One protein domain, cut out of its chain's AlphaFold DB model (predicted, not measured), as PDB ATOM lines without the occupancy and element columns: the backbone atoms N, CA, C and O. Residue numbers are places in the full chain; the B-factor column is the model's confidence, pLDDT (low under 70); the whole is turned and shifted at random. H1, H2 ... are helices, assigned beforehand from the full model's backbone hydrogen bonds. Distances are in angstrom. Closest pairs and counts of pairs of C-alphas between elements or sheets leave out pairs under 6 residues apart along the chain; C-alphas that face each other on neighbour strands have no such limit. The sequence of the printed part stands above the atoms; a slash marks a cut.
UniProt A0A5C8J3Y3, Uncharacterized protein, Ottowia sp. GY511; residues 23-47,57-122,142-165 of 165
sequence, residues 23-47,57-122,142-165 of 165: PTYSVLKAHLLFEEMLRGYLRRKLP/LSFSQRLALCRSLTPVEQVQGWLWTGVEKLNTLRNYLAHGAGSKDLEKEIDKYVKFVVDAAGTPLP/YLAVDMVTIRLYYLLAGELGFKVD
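AT A GLANCE: This is residues 23 to 47, 57 to 122 and 142 to 165 of the 165 residues of an uncharacterized protein of Ottowia sp. GY511 (UniProt A0A5C8J3Y3). H1, the longest helix, and H5 run side by side as one layer of two helices, pointing the same way. This layer packs crosswise on a second layer of three helices, in which H3 has H2 along one side and H4 along the other. The printed part has 115 residues with five named helices, H1 to H5 in chain order, and no named strand; its class is all helix. It is compact, with a radius of gyration of the C-alphas of 13.9 A and spans of 45 by 32 by 25 A.

IN THESE COORDINATES: H1, residues 24 to 45, begins at C-alpha 24 (22.392, -61.268, -39.481) and is 31.9 A long. H5, residues 144 to 159, is 22.9 A long and ends at C-alpha 159 (30.096, -38.675, -26.773). H3, residues 77 to 94, measures 26.4 A; H4, residues 99 to 117, 26.8 A; and H2, residues 59 to 68, 14.2 A.

HOW THE PARTS SIT: The five helices form a bundle, a group of helices that touch one another. H1 touches H5 at a shallow tilt of 4 degrees, their closest C-alphas, of Ser 26 and Asp 146, 6.6 A apart. With residues 24 to 34 alone, H1 touches H3 at a steep tilt of 47 degrees, closest at Leu 28 and Arg 90, with C-alphas 6.3 A apart. H3 is the hub, touching four helices. H3 and H4 form a helical hairpin at 12 degrees, with the closest C-alphas, of Gly 82 and Val 113, 6.3 A apart. H2 and H3 form another at 7 degrees, closest at Arg 67 and Trp 80, with C-alphas 7.2 A apart. H2 and H4 are apart. In H1 to H5, every O i to N i+4 pair is within hydrogen-bond range.

THE WHOLE: The farthest C-alphas, of Pro 47 and Lys 100, are 45.3 A apart. Residues 48 to 56 and 123 to 141 are not printed; the gaps between C-alphas are 17.6 A and 10.4 A. Of the links printed whole, H3 to H4 is tight and H2 to H3 short. Residues 95 to 100, of which 99 to 100 belong to H4, stand free. The model's pLDDT is under 70 at residues 96 to 99, 119 to 122 and 164 to 165.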
ATOM      1  N   PRO A  23      26.252 -62.082 -41.033       84.88
ATOM      2  CA  PRO A  23      26.156 -60.839 -40.269       84.88
ATOM      3  C   PRO A  23      24.778 -60.622 -39.626       84.88
ATOM      4  O   PRO A  23      24.597 -59.694 -38.840       84.88
ATOM      5  N   THR A  24      23.775 -61.447 -39.945       85.69
ATOM      6  CA  THR A  24      22.392 -61.268 -39.481       85.69
ATOM      7  C   THR A  24      22.311 -61.214 -37.961       85.69
ATOM      8  O   THR A  24      21.705 -60.305 -37.389       85.69
ATOM      9  N   TYR A  25      22.944 -62.177 -37.289       84.62
ATOM     10  CA  TYR A  25      22.893 -62.268 -35.835       84.62
ATOM     11  C   TYR A  25      23.560 -61.059 -35.170       84.62
ATOM     12  O   TYR A  25      22.995 -60.473 -34.242       84.62
ATOM     13  N   SER A  26      24.734 -60.650 -35.659       86.94
ATOM     14  CA  SER A  26      25.486 -59.542 -35.072       86.94
ATOM     15  C   SER A  26      24.799 -58.195 -35.292       86.94
ATOM     16  O   SER A  26      24.652 -57.438 -34.332       86.94
ATOM     17  N   VAL A  27      24.268 -57.925 -36.490       91.19
ATOM     18  CA  VAL A  27      23.500 -56.703 -36.790       91.19
ATOM     19  C   VAL A  27      22.255 -56.602 -35.904       91.19
ATOM     20  O   VAL A  27      21.976 -55.537 -35.345       91.19
ATOM     21  N   LEU A  28      21.516 -57.704 -35.723       91.19
ATOM     22  CA  LEU A  28      20.338 -57.727 -34.853       91.19
ATOM     23  C   LEU A  28      20.699 -57.468 -33.386       91.19
ATOM     24  O   LEU A  28      20.009 -56.701 -32.712       91.19
ATOM     25  N   LYS A  29      21.784 -58.065 -32.879       91.25
ATOM     26  CA  LYS A  29      22.249 -57.824 -31.505       91.25
ATOM     27  C   LYS A  29      22.762 -56.403 -31.312       91.25
ATOM     28  O   LYS A  29      22.398 -55.766 -30.326       91.25
ATOM     29  N   ALA A  30      23.527 -55.884 -32.266       93.75
ATOM     30  CA  ALA A  30      23.990 -54.507 -32.238       93.75
ATOM     31  C   ALA A  30      22.813 -53.527 -32.186       93.75
ATOM     32  O   ALA A  30      22.793 -52.647 -31.332       93.75
ATOM     33  N   HIS A  31      21.788 -53.713 -33.023       94.88
ATOM     34  CA  HIS A  31      20.588 -52.871 -32.998       94.88
ATOM     35  C   HIS A  31      19.962 -52.770 -31.597       94.88
ATOM     36  O   HIS A  31      19.621 -51.670 -31.161       94.88
ATOM     37  N   LEU A  32      19.855 -53.891 -30.874       95.25
ATOM     38  CA  LEU A  32      19.323 -53.912 -29.507       95.25
ATOM     39  C   LEU A  32      20.214 -53.142 -28.522       95.25
ATOM     40  O   LEU A  32      19.689 -52.388 -27.703       95.25
ATOM     41  N   LEU A  33      21.541 -53.271 -28.633       96.00
ATOM     42  CA  LEU A  33      22.491 -52.515 -27.806       96.00
ATOM     43  C   LEU A  33      22.375 -51.004 -28.041       96.00
ATOM     44  O   LEU A  33      22.325 -50.226 -27.089       96.00
ATOM     45  N   PHE A  34      22.265 -50.573 -29.300       97.75
ATOM     46  CA  PHE A  34      22.021 -49.163 -29.609       97.75
ATOM     47  C   PHE A  34      20.666 -48.696 -29.066       97.75
ATOM     48  O   PHE A  34      20.577 -47.599 -28.524       97.75
ATOM     49  N   GLU A  35      19.612 -49.511 -29.161       96.75
ATOM     50  CA  GLU A  35      18.306 -49.148 -28.604       96.75
ATOM     51  C   GLU A  35      18.363 -48.959 -27.080       96.75
ATOM     52  O   GLU A  35      17.780 -48.007 -26.549       96.75
ATOM     53  N   GLU A  36      19.085 -49.834 -26.381       96.06
ATOM     54  CA  GLU A  36      19.316 -49.728 -24.943       96.06
ATOM     55  C   GLU A  36      20.111 -48.468 -24.587       96.06
ATOM     56  O   GLU A  36      19.691 -47.712 -23.707       96.06
ATOM     57  N   MET A  37      21.191 -48.177 -25.318       97.12
ATOM     58  CA  MET A  37      21.969 -46.949 -25.149       97.12
ATOM     59  C   MET A  37      21.098 -45.701 -25.351       97.12
ATOM     60  O   MET A  37      21.090 -44.808 -24.506       97.12
ATOM     61  N   LEU A  38      20.305 -45.637 -26.423       97.50
ATOM     62  CA  LEU A  38      19.410 -44.504 -26.672       97.50
ATOM     63  C   LEU A  38      18.379 -44.355 -25.542       97.50
ATOM     64  O   LEU A  38      18.146 -43.250 -25.054       97.50
ATOM     65  N   ARG A  39      17.801 -45.462 -25.059       95.62
ATOM     66  CA  ARG A  39      16.879 -45.450 -23.913       95.62
ATOM     67  C   ARG A  39      17.563 -44.950 -22.639       95.62
ATOM     68  O   ARG A  39      16.988 -44.131 -21.924       95.62
ATOM     69  N   GLY A  40      18.780 -45.411 -22.363       95.31
ATOM     70  CA  GLY A  40      19.587 -44.962 -21.230       95.31
ATOM     71  C   GLY A  40      19.917 -43.472 -21.305       95.31
ATOM     72  O   GLY A  40      19.861 -42.778 -20.293       95.31
ATOM     73  N   TYR A  41      20.191 -42.957 -22.504       97.25
ATOM     74  CA  TYR A  41      20.458 -41.539 -22.719       97.25
ATOM     75  C   TYR A  41      19.219 -40.677 -22.446       97.25
ATOM     76  O   TYR A  41      19.298 -39.726 -21.668       97.25
ATOM     77  N   LEU A  42      18.056 -41.053 -22.996       96.69
ATOM     78  CA  LEU A  42      16.787 -40.362 -22.729       96.69
ATOM     79  C   LEU A  42      16.459 -40.338 -21.232       96.69
ATOM     80  O   LEU A  42      16.056 -39.298 -20.713       96.69
ATOM     81  N   ARG A  43      16.700 -41.451 -20.525       95.25
ATOM     82  CA  ARG A  43      16.520 -41.541 -19.067       95.25
ATOM     83  C   ARG A  43      17.380 -40.556 -18.280       95.25
ATOM     84  O   ARG A  43      16.930 -40.080 -17.247       95.25
ATOM     85  N   ARG A  44      18.593 -40.244 -18.752       95.50
ATOM     86  CA  ARG A  44      19.479 -39.267 -18.099       95.50
ATOM     87  C   ARG A  44      19.164 -37.819 -18.461       95.50
ATOM     88  O   ARG A  44      19.427 -36.932 -17.657       95.50
ATOM     89  N   LYS A  45      18.684 -37.566 -19.681       95.88
ATOM     90  CA  LYS A  45      18.517 -36.202 -20.211       95.88
ATOM     91  C   LYS A  45      17.146 -35.594 -19.943       95.88
ATOM     92  O   LYS A  45      17.044 -34.373 -19.871       95.88
ATOM     93  N   LEU A  46      16.100 -36.406 -19.816       95.75
ATOM     94  CA  LEU A  46      14.743 -35.905 -19.617       95.75
ATOM     95  C   LEU A  46      14.409 -35.772 -18.122       95.75
ATOM     96  O   LEU A  46      14.580 -36.745 -17.389       95.75
ATOM     97  N   PRO A  47      13.836 -34.635 -17.675       95.00
ATOM     98  CA  PRO A  47      13.425 -34.449 -16.279       95.00
ATOM     99  C   PRO A  47      12.388 -35.471 -15.795       95.00
ATOM    100  O   PRO A  47      12.378 -35.841 -14.627       95.00
ATOM    101  N   LEU A  57       7.834 -46.011 -28.354       95.44
ATOM    102  CA  LEU A  57       8.689 -45.332 -29.325       95.44
ATOM    103  C   LEU A  57       9.437 -46.361 -30.181       95.44
ATOM    104  O   LEU A  57       9.915 -47.370 -29.661       95.44
ATOM    105  N   SER A  58       9.540 -46.107 -31.480       95.25
ATOM    106  CA  SER A  58      10.378 -46.879 -32.391       95.25
ATOM    107  C   SER A  58      11.856 -46.516 -32.210       95.25
ATOM    108  O   SER A  58      12.205 -45.505 -31.591       95.25
ATOM    109  N   PHE A  59      12.752 -47.316 -32.792       96.38
ATOM    110  CA  PHE A  59      14.181 -47.002 -32.824       96.38
ATOM    111  C   PHE A  59      14.455 -45.626 -33.453       96.38
ATOM    112  O   PHE A  59      15.149 -44.804 -32.857       96.38
ATOM    113  N   SER A  60      13.858 -45.341 -34.616       96.88
ATOM    114  CA  SER A  60      14.040 -44.066 -35.321       96.88
ATOM    115  C   SER A  60      13.515 -42.874 -34.518       96.88
ATOM    116  O   SER A  60      14.159 -41.829 -34.487       96.88
ATOM    117  N   GLN A  61      12.394 -43.036 -33.808       97.69
ATOM    118  CA  GLN A  61      11.858 -41.998 -32.926       97.69
ATOM    119  C   GLN A  61      12.793 -41.721 -31.746       97.69
ATOM    120  O   GLN A  61      13.060 -40.561 -31.439       97.69
ATOM    121  N   ARG A  62      13.342 -42.763 -31.102       97.38
ATOM    122  CA  ARG A  62      14.329 -42.575 -30.025       97.38
ATOM    123  C   ARG A  62      15.589 -41.894 -30.530       97.38
ATOM    124  O   ARG A  62      16.081 -40.988 -29.869       97.38
ATOM    125  N   LEU A  63      16.082 -42.301 -31.696       98.12
ATOM    126  CA  LEU A  63      17.263 -41.705 -32.309       98.12
ATOM    127  C   LEU A  63      17.060 -40.209 -32.579       98.12
ATOM    128  O   LEU A  63      17.903 -39.404 -32.191       98.12
ATOM    129  N   ALA A  64      15.917 -39.835 -33.160       97.88
ATOM    130  CA  ALA A  64      15.564 -38.440 -33.406       97.88
ATOM    131  C   ALA A  64      15.486 -37.624 -32.105       97.88
ATOM    132  O   ALA A  64      16.040 -36.528 -32.036       97.88
ATOM    133  N   LEU A  65      14.868 -38.175 -31.052       97.38
ATOM    134  CA  LEU A  65      14.802 -37.520 -29.744       97.38
ATOM    135  C   LEU A  65      16.195 -37.338 -29.130       97.38
ATOM    136  O   LEU A  65      16.543 -36.223 -28.749       97.38
ATOM    137  N   CYS A  66      17.016 -38.391 -29.086       97.56
ATOM    138  CA  CYS A  66      18.387 -38.307 -28.582       97.56
ATOM    139  C   CYS A  66      19.196 -37.251 -29.337       97.56
ATOM    140  O   CYS A  66      19.848 -36.421 -28.707       97.56
ATOM    141  N   ARG A  67      19.108 -37.238 -30.672       97.38
ATOM    142  CA  ARG A  67      19.767 -36.240 -31.518       97.38
ATOM    143  C   ARG A  67      19.280 -34.824 -31.208       97.38
ATOM    144  O   ARG A  67      20.104 -33.933 -31.077       97.38
ATOM    145  N   SER A  68      17.974 -34.620 -31.020       96.38
ATOM    146  CA  SER A  68      17.400 -33.298 -30.705       96.38
ATOM    147  C   SER A  68      17.756 -32.771 -29.310       96.38
ATOM    148  O   SER A  68      17.832 -31.566 -29.107       96.38
ATOM    149  N   LEU A  69      17.987 -33.670 -28.348       95.94
ATOM    150  CA  LEU A  69      18.376 -33.333 -26.974       95.94
ATOM    151  C   LEU A  69      19.887 -33.110 -26.820       95.94
ATOM    152  O   LEU A  69      20.360 -32.811 -25.721       95.94
ATOM    153  N   THR A  70      20.648 -33.312 -27.891       96.06
ATOM    154  CA  THR A  70      22.104 -33.214 -27.890       96.06
ATOM    155  C   THR A  70      22.521 -31.935 -28.614       96.06
ATOM    156  O   THR A  70      22.115 -31.752 -29.761       96.06
ATOM    157  N   PRO A  71      23.326 -31.053 -27.989       93.50
ATOM    158  CA  PRO A  71      23.911 -29.903 -28.671       93.50
ATOM    159  C   PRO A  71      24.643 -30.329 -29.947       93.50
ATOM    160  O   PRO A  71      25.305 -31.369 -29.967       93.50
ATOM    161  N   VAL A  72      24.528 -29.527 -31.005       88.00
ATOM    162  CA  VAL A  72      25.067 -29.851 -32.339       88.00
ATOM    163  C   VAL A  72      26.582 -30.071 -32.293       88.00
ATOM    164  O   VAL A  72      27.115 -30.892 -33.032       88.00
ATOM    165  N   GLU A  73      27.262 -29.380 -31.386       88.50
ATOM    166  CA  GLU A  73      28.709 -29.410 -31.199       88.50
ATOM    167  C   GLU A  73      29.176 -30.611 -30.363       88.50
ATOM    168  O   GLU A  73      30.362 -30.927 -30.377       88.50
ATOM    169  N   GLN A  74      28.271 -31.274 -29.629       89.25
ATOM    170  CA  GLN A  74      28.634 -32.359 -28.712       89.25
ATOM    171  C   GLN A  74      28.875 -33.682 -29.446       89.25
ATOM    172  O   GLN A  74      29.791 -34.407 -29.096       89.25
ATOM    173  N   VAL A  75      28.047 -34.030 -30.433       91.44
ATOM    174  CA  VAL A  75      28.161 -35.309 -31.154       91.44
ATOM    175  C   VAL A  75      28.347 -35.031 -32.632       91.44
ATOM    176  O   VAL A  75      27.495 -34.411 -33.269       91.44
ATOM    177  N   GLN A  76      29.420 -35.571 -33.203       91.44
ATOM    178  CA  GLN A  76      29.679 -35.465 -34.635       91.44
ATOM    179  C   GLN A  76      28.509 -36.037 -35.447       91.44
ATOM    180  O   GLN A  76      28.071 -37.168 -35.231       91.44
ATOM    181  N   GLY A  77      28.020 -35.269 -36.427       92.69
ATOM    182  CA  GLY A  77      26.805 -35.603 -37.178       92.69
ATOM    183  C   GLY A  77      26.822 -36.986 -37.842       92.69
ATOM    184  O   GLY A  77      25.779 -37.632 -37.941       92.69
ATOM    185  N   TRP A  78      27.999 -37.468 -38.248       95.19
ATOM    186  CA  TRP A  78      28.150 -38.772 -38.891       95.19
ATOM    187  C   TRP A  78      27.837 -39.948 -37.958       95.19
ATOM    188  O   TRP A  78      27.394 -40.984 -38.450       95.19
ATOM    189  N   LEU A  79      28.005 -39.799 -36.635       96.00
ATOM    190  CA  LEU A  79      27.685 -40.850 -35.665       96.00
ATOM    191  C   LEU A  79      26.185 -41.154 -35.690       96.00
ATOM    192  O   LEU A  79      25.789 -42.314 -35.786       96.00
ATOM    193  N   TRP A  80      25.348 -40.113 -35.712       97.12
ATOM    194  CA  TRP A  80      23.901 -40.265 -35.871       97.12
ATOM    195  C   TRP A  80      23.554 -40.962 -37.188       97.12
ATOM    196  O   TRP A  80      22.824 -41.953 -37.183       97.12
ATOM    197  N   THR A  81      24.145 -40.512 -38.298       96.94
ATOM    198  CA  THR A  81      23.948 -41.117 -39.624       96.94
ATOM    199  C   THR A  81      24.403 -42.583 -39.672       96.94
ATOM    200  O   THR A  81      23.774 -43.411 -40.328       96.94
ATOM    201  N   GLY A  82      25.472 -42.942 -38.958       96.88
ATOM    202  CA  GLY A  82      25.935 -44.325 -38.832       96.88
ATOM    203  C   GLY A  82      24.894 -45.210 -38.150       96.88
ATOM    204  O   GLY A  82      24.596 -46.304 -38.629       96.88
ATOM    205  N   VAL A  83      24.275 -44.715 -37.078       97.69
ATOM    206  CA  VAL A  83      23.205 -45.429 -36.364       97.69
ATOM    207  C   VAL A  83      21.923 -45.524 -37.200       97.69
ATOM    208  O   VAL A  83      21.256 -46.559 -37.189       97.69
ATOM    209  N   GLU A  84      21.597 -44.491 -37.983       97.31
ATOM    210  CA  GLU A  84      20.502 -44.540 -38.964       97.31
ATOM    211  C   GLU A  84      20.731 -45.663 -39.988       97.31
ATOM    212  O   GLU A  84      19.828 -46.459 -40.244       97.31
ATOM    213  N   LYS A  85      21.955 -45.793 -40.519       96.50
ATOM    214  CA  LYS A  85      22.315 -46.860 -41.466       96.50
ATOM    215  C   LYS A  85      22.262 -48.257 -40.845       96.50
ATOM    216  O   LYS A  85      21.780 -49.175 -41.503       96.50
ATOM    217  N   LEU A  86      22.665 -48.420 -39.582       96.56
ATOM    218  CA  LEU A  86      22.490 -49.687 -38.857       96.56
ATOM    219  C   LEU A  86      21.005 -50.079 -38.767       96.56
ATOM    220  O   LEU A  86      20.645 -51.237 -38.984       96.56
ATOM    221  N   ASN A  87      20.120 -49.117 -38.490       95.31
ATOM    222  CA  ASN A  87      18.678 -49.364 -38.485       95.31
ATOM    223  C   ASN A  87      18.149 -49.748 -39.879       95.31
ATOM    224  O   ASN A  87      17.278 -50.611 -39.983       95.31
ATOM    225  N   THR A  88      18.700 -49.167 -40.947       93.19
ATOM    226  CA  THR A  88      18.400 -49.582 -42.325       93.19
ATOM    227  C   THR A  88      18.805 -51.037 -42.567       93.19
ATOM    228  O   THR A  88      17.960 -51.808 -43.016       93.19
ATOM    229  N   LEU A  89      20.024 -51.455 -42.194       93.69
ATOM    230  CA  LEU A  89      20.459 -52.859 -42.304       93.69
ATOM    231  C   LEU A  89      19.506 -53.811 -41.578       93.69
ATOM    232  O   LEU A  89      19.062 -54.811 -42.140       93.69
ATOM    233  N   ARG A  90      19.118 -53.464 -40.347       92.69
ATOM    234  CA  ARG A  90      18.142 -54.241 -39.581       92.69
ATOM    235  C   ARG A  90      16.797 -54.359 -40.306       92.69
ATOM    236  O   ARG A  90      16.168 -55.412 -40.243       92.69
ATOM    237  N   ASN A  91      16.329 -53.304 -40.972       90.00
ATOM    238  CA  ASN A  91      15.071 -53.353 -41.722       90.00
ATOM    239  C   ASN A  91      15.183 -54.245 -42.963       90.00
ATOM    240  O   ASN A  91      14.258 -55.005 -43.232       90.00
ATOM    241  N   TYR A  92      16.319 -54.220 -43.670       89.19
ATOM    242  CA  TYR A  92      16.581 -55.158 -44.768       89.19
ATOM    243  C   TYR A  92      16.498 -56.617 -44.300       89.19
ATOM    244  O   TYR A  92      15.837 -57.427 -44.952       89.19
ATOM    245  N   LEU A  93      17.083 -56.926 -43.137       86.12
ATOM    246  CA  LEU A  93      16.988 -58.253 -42.516       86.12
ATOM    247  C   LEU A  93      15.540 -58.628 -42.176       86.12
ATOM    248  O   LEU A  93      15.095 -59.731 -42.483       86.12
ATOM    249  N   ALA A  94      14.780 -57.706 -41.580       80.25
ATOM    250  CA  ALA A  94      13.395 -57.951 -41.178       80.25
ATOM    251  C   ALA A  94      12.435 -58.154 -42.367       80.25
ATOM    252  O   ALA A  94      11.438 -58.860 -42.235       80.25
ATOM    253  N   HIS A  95      12.724 -57.547 -43.519       78.81
ATOM    254  CA  HIS A  95      11.913 -57.681 -44.731       78.81
ATOM    255  C   HIS A  95      12.302 -58.881 -45.609       78.81
ATOM    256  O   HIS A  95      11.661 -59.102 -46.634       78.81
ATOM    257  N   GLY A  96      13.308 -59.672 -45.212       68.38
ATOM    258  CA  GLY A  96      13.717 -60.869 -45.949       68.38
ATOM    259  C   GLY A  96      14.325 -60.556 -47.317       68.38
ATOM    260  O   GLY A  96      14.116 -61.311 -48.268       68.38
ATOM    261  N   ALA A  97      15.037 -59.430 -47.437       62.22
ATOM    262  CA  ALA A  97      15.740 -59.088 -48.668       62.22
ATOM    263  C   ALA A  97      16.737 -60.198 -49.052       62.22
ATOM    264  O   ALA A  97      17.343 -60.832 -48.187       62.22
ATOM    265  N   GLY A  98      16.903 -60.444 -50.355       65.75
ATOM    266  CA  GLY A  98      17.840 -61.458 -50.843       65.75
ATOM    267  C   GLY A  98      19.275 -61.176 -50.380       65.75
ATOM    268  O   GLY A  98      19.670 -60.019 -50.241       65.75
ATOM    269  N   SER A  99      20.073 -62.232 -50.185       69.75
ATOM    270  CA  SER A  99      21.431 -62.140 -49.617       69.75
ATOM    271  C   SER A  99      22.330 -61.116 -50.324       69.75
ATOM    272  O   SER A  99      23.049 -60.370 -49.670       69.75
ATOM    273  N   LYS A 100      22.216 -60.998 -51.654       74.50
ATOM    274  CA  LYS A 100      23.002 -60.051 -52.463       74.50
ATOM    275  C   LYS A 100      22.685 -58.580 -52.194       74.50
ATOM    276  O   LYS A 100      23.554 -57.734 -52.382       74.50
ATOM    277  N   ASP A 101      21.447 -58.256 -51.832       82.00
ATOM    278  CA  ASP A 101      21.071 -56.871 -51.540       82.00
ATOM    279  C   ASP A 101      21.531 -56.482 -50.137       82.00
ATOM    280  O   ASP A 101      22.045 -55.384 -49.942       82.00
ATOM    281  N   LEU A 102      21.451 -57.420 -49.187       84.75
ATOM    282  CA  LEU A 102      22.002 -57.244 -47.847       84.75
ATOM    283  C   LEU A 102      23.522 -57.029 -47.876       84.75
ATOM    284  O   LEU A 102      23.999 -56.081 -47.260       84.75
ATOM    285  N   GLU A 103      24.274 -57.863 -48.604       86.12
ATOM    286  CA  GLU A 103      25.735 -57.733 -48.745       86.12
ATOM    287  C   GLU A 103      26.132 -56.335 -49.246       86.12
ATOM    288  O   GLU A 103      26.958 -55.660 -48.635       86.12
ATOM    289  N   LYS A 104      25.462 -55.834 -50.292       89.81
ATOM    290  CA  LYS A 104      25.713 -54.486 -50.827       89.81
ATOM    291  C   LYS A 104      25.425 -53.380 -49.816       89.81
ATOM    292  O   LYS A 104      26.139 -52.378 -49.780       89.81
ATOM    293  N   GLU A 105      24.351 -53.502 -49.042       91.56
ATOM    294  CA  GLU A 105      24.027 -52.505 -48.021       91.56
ATOM    295  C   GLU A 105      25.020 -52.552 -46.856       91.56
ATOM    296  O   GLU A 105      25.394 -51.497 -46.333       91.56
ATOM    297  N   ILE A 106      25.512 -53.741 -46.497       92.00
ATOM    298  CA  ILE A 106      26.589 -53.906 -45.518       92.00
ATOM    299  C   ILE A 106      27.862 -53.221 -46.011       92.00
ATOM    300  O   ILE A 106      28.430 -52.428 -45.264       92.00
ATOM    301  N   ASP A 107      28.265 -53.429 -47.263       91.56
ATOM    302  CA  ASP A 107      29.456 -52.786 -47.829       91.56
ATOM    303  C   ASP A 107      29.345 -51.256 -47.798       91.56
ATOM    304  O   ASP A 107      30.280 -50.557 -47.397       91.56
ATOM    305  N   LYS A 108      28.175 -50.711 -48.158       94.06
ATOM    306  CA  LYS A 108      27.902 -49.265 -48.072       94.06
ATOM    307  C   LYS A 108      27.980 -48.752 -46.637       94.06
ATOM    308  O   LYS A 108      28.478 -47.648 -46.411       94.06
ATOM    309  N   TYR A 109      27.448 -49.511 -45.682       95.25
ATOM    310  CA  TYR A 109      27.495 -49.166 -44.266       95.25
ATOM    311  C   TYR A 109      28.931 -49.172 -43.736       95.25
ATOM    312  O   TYR A 109      29.368 -48.174 -43.165       95.25
ATOM    313  N   VAL A 110      29.672 -50.253 -43.988       93.56
ATOM    314  CA  VAL A 110      31.076 -50.413 -43.598       93.56
ATOM    315  C   VAL A 110      31.909 -49.273 -44.169       93.56
ATOM    316  O   VAL A 110      32.553 -48.552 -43.410       93.56
ATOM    317  N   LYS A 111      31.824 -49.037 -45.484       92.19
ATOM    318  CA  LYS A 111      32.545 -47.947 -46.146       92.19
ATOM    319  C   LYS A 111      32.236 -46.587 -45.519       92.19
ATOM    320  O   LYS A 111      33.154 -45.830 -45.231       92.19
ATOM    321  N   PHE A 112      30.959 -46.293 -45.268       94.81
ATOM    322  CA  PHE A 112      30.559 -45.029 -44.651       94.81
ATOM    323  C   PHE A 112      31.199 -44.821 -43.273       94.81
ATOM    324  O   PHE A 112      31.739 -43.750 -43.014       94.81
ATOM    325  N   VAL A 113      31.129 -45.823 -42.387       92.75
ATOM    326  CA  VAL A 113      31.660 -45.694 -41.020       92.75
ATOM    327  C   VAL A 113      33.178 -45.521 -41.041       92.75
ATOM    328  O   VAL A 113      33.709 -44.729 -40.272       92.75
ATOM    329  N   VAL A 114      33.867 -46.215 -41.942       90.81
ATOM    330  CA  VAL A 114      35.330 -46.161 -42.091       90.81
ATOM    331  C   VAL A 114      35.788 -44.808 -42.603       90.81
ATOM    332  O   VAL A 114      36.637 -44.173 -41.976       90.81
ATOM    333  N   ASP A 115      35.179 -44.345 -43.696       91.50
ATOM    334  CA  ASP A 115      35.492 -43.051 -44.301       91.50
ATOM    335  C   ASP A 115      35.239 -41.911 -43.290       91.50
ATOM    336  O   ASP A 115      36.018 -40.963 -43.216       91.50
ATOM    337  N   ALA A 116      34.183 -42.017 -42.473       91.50
ATOM    338  CA  ALA A 116      33.830 -41.007 -41.475       91.50
ATOM    339  C   ALA A 116      34.682 -41.064 -40.193       91.50
ATOM    340  O   ALA A 116      35.008 -40.020 -39.631       91.50
ATOM    341  N   ALA A 117      35.050 -42.260 -39.721       85.88
ATOM    342  CA  ALA A 117      35.850 -42.433 -38.507       85.88
ATOM    343  C   ALA A 117      37.341 -42.107 -38.711       85.88
ATOM    344  O   ALA A 117      38.069 -41.967 -37.728       85.88
ATOM    345  N   GLY A 118      37.803 -42.009 -39.964       76.00
ATOM    346  CA  GLY A 118      39.185 -41.652 -40.301       76.00
ATOM    347  C   GLY A 118      40.222 -42.716 -39.925       76.00
ATOM    348  O   GLY A 118      41.417 -42.431 -39.915       76.00
ATOM    349  N   THR A 119      39.787 -43.935 -39.605       59.69
ATOM    350  CA  THR A 119      40.660 -45.067 -39.266       59.69
ATOM    351  C   THR A 119      40.533 -46.164 -40.319       59.69
ATOM    352  O   THR A 119      39.399 -46.503 -40.668       59.69
ATOM    353  N   PRO A 120      41.644 -46.764 -40.786       57.50
ATOM    354  CA  PRO A 120      41.576 -47.918 -41.672       57.50
ATOM    355  C   PRO A 120      40.815 -49.065 -40.997       57.50
ATOM    356  O   PRO A 120      40.924 -49.259 -39.783       57.50
ATOM    357  N   LEU A 121      40.044 -49.822 -41.782       52.91
ATOM    358  CA  LEU A 121      39.481 -51.086 -41.311       52.91
ATOM    359  C   LEU A 121      40.612 -51.992 -40.817       52.91
ATOM    360  O   LEU A 121      41.674 -52.001 -41.445       52.91
ATOM    361  N   PRO A 122      40.399 -52.794 -39.758       51.22
ATOM    362  CA  PRO A 122      41.227 -53.978 -39.598       51.22
ATOM    363  C   PRO A 122      41.151 -54.765 -40.913       51.22
ATOM    364  O   PRO A 122      40.051 -54.949 -41.445       51.22
ATOM    365  N   TYR A 142      35.180 -62.473 -36.434       74.44
ATOM    366  CA  TYR A 142      34.432 -61.226 -36.561       74.44
ATOM    367  C   TYR A 142      34.456 -60.739 -38.009       74.44
ATOM    368  O   TYR A 142      35.504 -60.705 -38.656       74.44
ATOM    369  N   LEU A 143      33.300 -60.325 -38.513       86.00
ATOM    370  CA  LEU A 143      33.161 -59.704 -39.822       86.00
ATOM    371  C   LEU A 143      33.541 -58.219 -39.757       86.00
ATOM    372  O   LEU A 143      33.474 -57.580 -38.706       86.00
ATOM    373  N   ALA A 144      33.861 -57.621 -40.910       86.62
ATOM    374  CA  ALA A 144      34.138 -56.183 -40.996       86.62
ATOM    375  C   ALA A 144      32.983 -55.335 -40.428       86.62
ATOM    376  O   ALA A 144      33.222 -54.345 -39.736       86.62
ATOM    377  N   VAL A 145      31.734 -55.764 -40.664       89.56
ATOM    378  CA  VAL A 145      30.533 -55.126 -40.104       89.56
ATOM    379  C   VAL A 145      30.521 -55.142 -38.575       89.56
ATOM    380  O   VAL A 145      30.109 -54.155 -37.971       89.56
ATOM    381  N   ASP A 146      31.034 -56.192 -37.934       89.69
ATOM    382  CA  ASP A 146      31.081 -56.289 -36.474       89.69
ATOM    383  C   ASP A 146      32.050 -55.248 -35.914       89.69
ATOM    384  O   ASP A 146      31.698 -54.469 -35.028       89.69
ATOM    385  N   MET A 147      33.244 -55.167 -36.504       88.81
ATOM    386  CA  MET A 147      34.302 -54.255 -36.068       88.81
ATOM    387  C   MET A 147      33.891 -52.785 -36.201       88.81
ATOM    388  O   MET A 147      34.059 -52.005 -35.259       88.81
ATOM    389  N   VAL A 148      33.301 -52.395 -37.339       91.19
ATOM    390  CA  VAL A 148      32.827 -51.012 -37.522       91.19
ATOM    391  C   VAL A 148      31.642 -50.687 -36.621       91.19
ATOM    392  O   VAL A 148      31.547 -49.565 -36.126       91.19
ATOM    393  N   THR A 149      30.760 -51.656 -36.361       93.50
ATOM    394  CA  THR A 149      29.583 -51.445 -35.510       93.50
ATOM    395  C   THR A 149      29.990 -51.275 -34.051       93.50
ATOM    396  O   THR A 149      29.493 -50.371 -33.378       93.50
ATOM    397  N   ILE A 150      30.943 -52.083 -33.575       91.75
ATOM    398  CA  ILE A 150      31.548 -51.931 -32.249       91.75
ATOM    399  C   ILE A 150      32.199 -50.551 -32.138       91.75
ATOM    400  O   ILE A 150      31.922 -49.812 -31.195       91.75
ATOM    401  N   ARG A 151      33.008 -50.146 -33.124       90.88
ATOM    402  CA  ARG A 151      33.653 -48.827 -33.118       90.88
ATOM    403  C   ARG A 151      32.636 -47.685 -33.062       90.88
ATOM    404  O   ARG A 151      32.798 -46.776 -32.250       90.88
ATOM    405  N   LEU A 152      31.592 -47.746 -33.889       94.69
ATOM    406  CA  LEU A 152      30.492 -46.783 -33.880       94.69
ATOM    407  C   LEU A 152      29.829 -46.709 -32.498       94.69
ATOM    408  O   LEU A 152      29.546 -45.613 -32.017       94.69
ATOM    409  N   TYR A 153      29.609 -47.860 -31.857       94.75
ATOM    410  CA  TYR A 153      29.018 -47.933 -30.523       94.75
ATOM    411  C   TYR A 153      29.900 -47.238 -29.486       94.75
ATOM    412  O   TYR A 153      29.417 -46.349 -28.793       94.75
ATOM    413  N   TYR A 154      31.192 -47.576 -29.422       93.12
ATOM    414  CA  TYR A 154      32.133 -46.967 -28.475       93.12
ATOM    415  C   TYR A 154      32.224 -45.448 -28.638       93.12
ATOM    416  O   TYR A 154      32.176 -44.722 -27.646       93.12
ATOM    417  N   LEU A 155      32.327 -44.962 -29.879       92.56
ATOM    418  CA  LEU A 155      32.415 -43.529 -30.151       92.56
ATOM    419  C   LEU A 155      31.143 -42.803 -29.713       92.56
ATOM    420  O   LEU A 155      31.220 -41.847 -28.948       92.56
ATOM    421  N   LEU A 156      29.967 -43.282 -30.130       94.94
ATOM    422  CA  LEU A 156      28.715 -42.637 -29.744       94.94
ATOM    423  C   LEU A 156      28.468 -42.729 -28.233       94.94
ATOM    424  O   LEU A 156      28.054 -41.748 -27.623       94.94
ATOM    425  N   ALA A 157      28.740 -43.876 -27.610       94.12
ATOM    426  CA  ALA A 157      28.604 -44.051 -26.169       94.12
ATOM    427  C   ALA A 157      29.477 -43.051 -25.395       94.12
ATOM    428  O   ALA A 157      28.982 -42.417 -24.459       94.12
ATOM    429  N   GLY A 158      30.728 -42.856 -25.828       92.44
ATOM    430  CA  GLY A 158      31.640 -41.863 -25.263       92.44
ATOM    431  C   GLY A 158      31.096 -40.437 -25.369       92.44
ATOM    432  O   GLY A 158      30.985 -39.750 -24.355       92.44
ATOM    433  N   GLU A 159      30.653 -40.022 -26.559       92.75
ATOM    434  CA  GLU A 159      30.096 -38.675 -26.773       92.75
ATOM    435  C   GLU A 159      28.779 -38.442 -25.999       92.75
ATOM    436  O   GLU A 159      28.454 -37.325 -25.593       92.75
ATOM    437  N   LEU A 160      28.010 -39.507 -25.735       94.31
ATOM    438  CA  LEU A 160      26.794 -39.470 -24.908       94.31
ATOM    439  C   LEU A 160      27.069 -39.626 -23.397       94.31
ATOM    440  O   LEU A 160      26.122 -39.681 -22.594       94.31
ATOM    441  N   GLY A 161      28.342 -39.690 -22.996       92.56
ATOM    442  CA  GLY A 161      28.786 -39.737 -21.604       92.56
ATOM    443  C   GLY A 161      28.538 -41.073 -20.898       92.56
ATOM    444  O   GLY A 161      28.338 -41.093 -19.682       92.56
ATOM    445  N   PHE A 162      28.484 -42.185 -21.631       91.50
ATOM    446  CA  PHE A 162      28.509 -43.524 -21.038       91.50
ATOM    447  C   PHE A 162      29.950 -43.945 -20.736       91.50
ATOM    448  O   PHE A 162      30.865 -43.640 -21.498       91.50
ATOM    449  N   LYS A 163      30.144 -44.689 -19.644       84.56
ATOM    450  CA  LYS A 163      31.396 -45.417 -19.408       84.56
ATOM    451  C   LYS A 163      31.356 -46.713 -20.206       84.56
ATOM    452  O   LYS A 163      30.365 -47.438 -20.130       84.56
ATOM    453  N   VAL A 164      32.403 -46.960 -20.979       68.44
ATOM    454  CA  VAL A 164      32.566 -48.178 -21.771       68.44
ATOM    455  C   VAL A 164      33.884 -48.790 -21.310       68.44
ATOM    456  O   VAL A 164      34.931 -48.506 -21.887       68.44
ATOM    457  N   ASP A 165      33.819 -49.484 -20.173       51.38
ATOM    458  CA  ASP A 165      34.947 -50.198 -19.559       51.38
ATOM    459  C   ASP A 165      35.147 -51.567 -20.234       51.38
ATOM    460  O   ASP A 165      34.128 -52.182 -20.637       51.38
TER     461      ASP A 165